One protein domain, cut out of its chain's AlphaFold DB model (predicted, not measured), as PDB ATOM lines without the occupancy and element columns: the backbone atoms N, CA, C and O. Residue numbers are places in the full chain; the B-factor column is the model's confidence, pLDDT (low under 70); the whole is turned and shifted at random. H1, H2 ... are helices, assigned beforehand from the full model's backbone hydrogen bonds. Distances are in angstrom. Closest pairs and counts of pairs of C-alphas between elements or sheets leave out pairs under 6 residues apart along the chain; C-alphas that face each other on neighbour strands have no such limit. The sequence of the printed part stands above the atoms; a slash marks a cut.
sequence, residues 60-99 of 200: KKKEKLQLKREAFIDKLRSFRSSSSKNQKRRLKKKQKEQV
ATOM      1  N   LYS A  60      25.581   7.049 -54.591       86.88
ATOM      2  CA  LYS A  60      26.113   8.174 -55.349       86.88
ATOM      3  C   LYS A  60      27.489   7.757 -55.861       86.88
ATOM      4  O   LYS A  60      28.229   7.039 -55.187       86.88
ATOM      5  N   LYS A  61      27.884   8.222 -57.051       89.19
ATOM      6  CA  LYS A  61      29.194   7.870 -57.645       89.19
ATOM      7  C   LYS A  61      30.359   8.061 -56.654       89.19
ATOM      8  O   LYS A  61      31.307   7.281 -56.678       89.19
ATOM      9  N   LYS A  62      30.250   9.051 -55.755       91.81
ATOM     10  CA  LYS A  62      31.189   9.300 -54.649       91.81
ATOM     11  C   LYS A  62      31.238   8.163 -53.619       91.81
ATOM     12  O   LYS A  62      32.329   7.706 -53.304       91.81
ATOM     13  N   GLU A  63      30.096   7.673 -53.154       90.44
ATOM     14  CA  GLU A  63      30.008   6.562 -52.193       90.44
ATOM     15  C   GLU A  63      30.551   5.270 -52.810       90.44
ATOM     16  O   GLU A  63      31.349   4.563 -52.202       90.44
ATOM     17  N   LYS A  64      30.234   5.006 -54.085       92.00
ATOM     18  CA  LYS A  64      30.785   3.850 -54.810       92.00
ATOM     19  C   LYS A  64      32.311   3.922 -54.944       92.00
ATOM     20  O   LYS A  64      32.983   2.894 -54.897       92.00
ATOM     21  N   LEU A  65      32.869   5.120 -55.132       94.75
ATOM     22  CA  LEU A  65      34.317   5.330 -55.182       94.75
ATOM     23  C   LEU A  65      34.966   5.136 -53.803       94.75
ATOM     24  O   LEU A  65      36.028   4.520 -53.722       94.75
ATOM     25  N   GLN A  66      34.324   5.614 -52.736       94.38
ATOM     26  CA  GLN A  66      34.778   5.408 -51.359       94.38
ATOM     27  C   GLN A  66      34.777   3.924 -50.991       94.38
ATOM     28  O   GLN A  66      35.822   3.413 -50.600       94.38
ATOM     29  N   LEU A  67      33.688   3.202 -51.266       92.81
ATOM     30  CA  LEU A  67      33.601   1.756 -51.038       92.81
ATOM     31  C   LEU A  67      34.677   0.978 -51.806       92.81
ATOM     32  O   LEU A  67      35.287   0.056 -51.271       92.81
ATOM     33  N   LYS A  68      34.973   1.367 -53.054       95.25
ATOM     34  CA  LYS A  68      36.081   0.767 -53.819       95.25
ATOM     35  C   LYS A  68      37.438   1.038 -53.176       95.25
ATOM     36  O   LYS A  68      38.283   0.145 -53.145       95.25
ATOM     37  N   ARG A  69      37.662   2.263 -52.693       96.25
ATOM     38  CA  ARG A  69      38.908   2.648 -52.020       96.25
ATOM     39  C   ARG A  69      39.083   1.884 -50.710       96.25
ATOM     40  O   ARG A  69      40.173   1.377 -50.464       96.25
ATOM     41  N   GLU A  70      38.034   1.776 -49.908       95.25
ATOM     42  CA  GLU A  70      38.035   1.033 -48.644       95.25
ATOM     43  C   GLU A  70      38.271  -0.458 -48.883       95.25
ATOM     44  O   GLU A  70      39.237  -1.008 -48.355       95.25
ATOM     45  N   ALA A  71      37.522  -1.075 -49.802       93.25
ATOM     46  CA  ALA A  71      37.723  -2.473 -50.184       93.25
ATOM     47  C   ALA A  71      39.149  -2.744 -50.699       93.25
ATOM     48  O   ALA A  71      39.731  -3.799 -50.438       93.25
ATOM     49  N   PHE A  72      39.749  -1.789 -51.416       93.50
ATOM     50  CA  PHE A  72      41.134  -1.893 -51.869       93.50
ATOM     51  C   PHE A  72      42.139  -1.787 -50.714       93.50
ATOM     52  O   PHE A  72      43.093  -2.565 -50.661       93.50
ATOM     53  N   ILE A  73      41.923  -0.875 -49.763       93.25
ATOM     54  CA  ILE A  73      42.760  -0.755 -48.561       93.25
ATOM     55  C   ILE A  73      42.662  -2.025 -47.712       93.25
ATOM     56  O   ILE A  73      43.693  -2.529 -47.267       93.25
ATOM     57  N   ASP A  74      41.471  -2.589 -47.539       87.94
ATOM     58  CA  ASP A  74      41.277  -3.826 -46.780       87.94
ATOM     59  C   ASP A  74      41.900  -5.036 -47.485       87.94
ATOM     60  O   ASP A  74      42.524  -5.888 -46.841       87.94
ATOM     61  N   LYS A  75      41.870  -5.072 -48.824       88.19
ATOM     62  CA  LYS A  75      42.647  -6.038 -49.611       88.19
ATOM     63  C   LYS A  75      44.154  -5.875 -49.375       88.19
ATOM     64  O   LYS A  75      44.858  -6.855 -49.158       88.19
ATOM     65  N   LEU A  76      44.679  -4.653 -49.345       83.75
ATOM     66  CA  LEU A  76      46.098  -4.428 -49.048       83.75
ATOM     67  C   LEU A  76      46.468  -4.782 -47.600       83.75
ATOM     68  O   LEU A  76      47.545  -5.337 -47.361       83.75
ATOM     69  N   ARG A  77      45.587  -4.506 -46.633       82.25
ATOM     70  CA  ARG A  77      45.764  -4.887 -45.223       82.25
ATOM     71  C   ARG A  77      45.776  -6.406 -45.058       82.25
ATOM     72  O   ARG A  77      46.668  -6.924 -44.389       82.25
ATOM     73  N   SER A  78      44.868  -7.114 -45.727       71.88
ATOM     74  CA  SER A  78      44.806  -8.584 -45.710       71.88
ATOM     75  C   SER A  78      45.999  -9.251 -46.409       71.88
ATOM     76  O   SER A  78      46.531 -10.247 -45.917       71.88
ATOM     77  N   PHE A  79      46.516  -8.672 -47.499       66.69
ATOM     78  CA  PHE A  79      47.767  -9.145 -48.113       66.69
ATOM     79  C   PHE A  79      48.991  -8.912 -47.213       66.69
ATOM     80  O   PHE A  79      49.917  -9.721 -47.207       66.69
ATOM     81  N   ARG A  80      48.998  -7.849 -46.398       63.41
ATOM     82  CA  ARG A  80      50.053  -7.604 -45.396       63.41
ATOM     83  C   ARG A  80      49.885  -8.433 -44.116       63.41
ATOM     84  O   ARG A  80      50.843  -8.546 -43.354       63.41
ATOM     85  N   SER A  81      48.720  -9.047 -43.887       59.78
ATOM     86  CA  SER A  81      48.466  -9.915 -42.729       59.78
ATOM     87  C   SER A  81      48.788 -11.393 -42.972       59.78
ATOM     88  O   SER A  81      48.735 -12.186 -42.025       59.78
ATOM     89  N   SER A  82      49.195 -11.796 -44.185       65.38
ATOM     90  CA  SER A  82      49.814 -13.111 -44.393       65.38
ATOM     91  C   SER A  82      51.236 -13.098 -43.818       65.38
ATOM     92  O   SER A  82      52.235 -12.942 -44.519       65.38
ATOM     93  N   SER A  83      51.323 -13.211 -42.497       66.94
ATOM     94  CA  SER A  83      52.581 -13.275 -41.758       66.94
ATOM     95  C   SER A  83      53.495 -14.345 -42.369       66.94
ATOM     96  O   SER A  83      53.170 -15.538 -42.393       66.94
ATOM     97  N   SER A  84      54.638 -13.901 -42.898       82.81
ATOM     98  CA  SER A  84      55.628 -14.752 -43.568       82.81
ATOM     99  C   SER A  84      56.029 -15.928 -42.672       82.81
ATOM    100  O   SER A  84      56.118 -15.782 -41.449       82.81
ATOM    101  N   LYS A  85      56.330 -17.098 -43.259       84.88
ATOM    102  CA  LYS A  85      56.829 -18.278 -42.516       84.88
ATOM    103  C   LYS A  85      57.985 -17.906 -41.576       84.88
ATOM    104  O   LYS A  85      58.029 -18.372 -40.437       84.88
ATOM    105  N   ASN A  86      58.862 -17.000 -42.010       85.00
ATOM    106  CA  ASN A  86      59.970 -16.496 -41.200       85.00
ATOM    107  C   ASN A  86      59.506 -15.623 -40.028       85.00
ATOM    108  O   ASN A  86      60.042 -15.754 -38.932       85.00
ATOM    109  N   GLN A  87      58.490 -14.778 -40.214       85.06
ATOM    110  CA  GLN A  87      57.907 -13.977 -39.133       85.06
ATOM    111  C   GLN A  87      57.213 -14.869 -38.101       85.06
ATOM    112  O   GLN A  87      57.434 -14.698 -36.906       85.06
ATOM    113  N   LYS A  88      56.457 -15.882 -38.546       85.81
ATOM    114  CA  LYS A  88      55.859 -16.889 -37.655       85.81
ATOM    115  C   LYS A  88      56.929 -17.661 -36.881       85.81
ATOM    116  O   LYS A  88      56.782 -17.869 -35.680       85.81
ATOM    117  N   ARG A  89      58.035 -18.045 -37.531       88.38
ATOM    118  CA  ARG A  89      59.176 -18.690 -36.859       88.38
ATOM    119  C   ARG A  89      59.830 -17.760 -35.838       88.38
ATOM    120  O   ARG A  89      60.102 -18.203 -34.728       88.38
ATOM    121  N   ARG A  90      60.040 -16.484 -36.180       86.69
ATOM    122  CA  ARG A  90      60.578 -15.464 -35.262       86.69
ATOM    123  C   ARG A  90      59.652 -15.234 -34.066       86.69
ATOM    124  O   ARG A  90      60.143 -15.212 -32.947       86.69
ATOM    125  N   LEU A  91      58.338 -15.139 -34.277       85.25
ATOM    126  CA  LEU A  91      57.342 -15.030 -33.204       85.25
ATOM    127  C   LEU A  91      57.376 -16.253 -32.283       85.25
ATOM    128  O   LEU A  91      57.502 -16.089 -31.077       85.25
ATOM    129  N   LYS A  92      57.380 -17.470 -32.842       85.38
ATOM    130  CA  LYS A  92      57.514 -18.707 -32.054       85.38
ATOM    131  C   LYS A  92      58.838 -18.780 -31.293       85.38
ATOM    132  O   LYS A  92      58.869 -19.312 -30.191       85.38
ATOM    133  N   LYS A  93      59.935 -18.275 -31.870       87.19
ATOM    134  CA  LYS A  93      61.234 -18.212 -31.188       87.19
ATOM    135  C   LYS A  93      61.175 -17.236 -30.012       87.19
ATOM    136  O   LYS A  93      61.514 -17.637 -28.912       87.19
ATOM    137  N   LYS A  94      60.638 -16.027 -30.216       82.88
ATOM    138  CA  LYS A  94      60.438 -15.031 -29.150       82.88
ATOM    139  C   LYS A  94      59.540 -15.545 -28.020       82.88
ATOM    140  O   LYS A  94      59.875 -15.371 -26.858       82.88
ATOM    141  N   GLN A  95      58.444 -16.225 -28.362       77.69
ATOM    142  CA  GLN A  95      57.553 -16.860 -27.383       77.69
ATOM    143  C   GLN A  95      58.269 -17.926 -26.538       77.69
ATOM    144  O   GLN A  95      57.932 -18.104 -25.378       77.69
ATOM    145  N   LYS A  96      59.261 -18.629 -27.102       76.00
ATOM    146  CA  LYS A  96      60.062 -19.638 -26.386       76.00
ATOM    147  C   LYS A  96      61.255 -19.053 -25.624       76.00
ATOM    148  O   LYS A  96      61.679 -19.641 -24.640       76.00
ATOM    149  N   GLU A  97      61.818 -17.941 -26.098       71.88
ATOM    150  CA  GLU A  97      62.933 -17.229 -25.453       71.88
ATOM    151  C   GLU A  97      62.506 -16.518 -24.165       71.88
ATOM    152  O   GLU A  97      63.349 -16.279 -23.303       71.88
ATOM    153  N   GLN A  98      61.211 -16.238 -23.986       68.06
ATOM    154  CA  GLN A  98      60.654 -15.974 -22.661       68.06
ATOM    155  C   GLN A  98      60.776 -17.249 -21.822       68.06
ATOM    156  O   GLN A  98      59.895 -18.110 -21.824       68.06
ATOM    157  N   VAL A  99      61.915 -17.379 -21.139       56.84
ATOM    158  CA  VAL A  99      62.198 -18.437 -20.171       56.84
ATOM    159  C   VAL A  99      61.006 -18.525 -19.215       56.84
ATOM    160  O   VAL A  99      60.739 -17.597 -18.459       56.84
TER     161      VAL A  99
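This is residues 60 to 99 of the 200 residues of a protein of Piloderma croceum (strain F 1598) (UniProt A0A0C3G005). A long helix, H1, and a shorter one, H2, follow each other end to end through a small link, making a wide-open V with no packing between its arms. The printed part has 40 residues with two named helices, H1 then H2, and no named strand; the class is all helix. It is extended, a rod spanning 57 by 17 by 5 A, with a radius of gyration of the C-alphas of 17.6 A.

H1, residues 61 to 80, runs 28.7 A from C-alpha 61 at (29.194, 7.870, -57.645) to C-alpha 80 at (50.053, -7.604, -45.396). H2, residues 85 to 97, runs 18.2 A and ends at C-alpha 97 at (62.933, -17.229, -25.453).

H1 and H2 are apart, with a tight link of 4 residues between them. In both helices each O i to N i+4 pair is within hydrogen-bond range. Residues 60 to 82, 84 to 90 and 92 to 99 stand free.

The two C-alphas farthest apart are those of Lys 60 and Val 99, at 57.0 A. The printed part has no cut. Its mean pLDDT is 83.1; residues 79 to 83 and 98 to 99 are under 70.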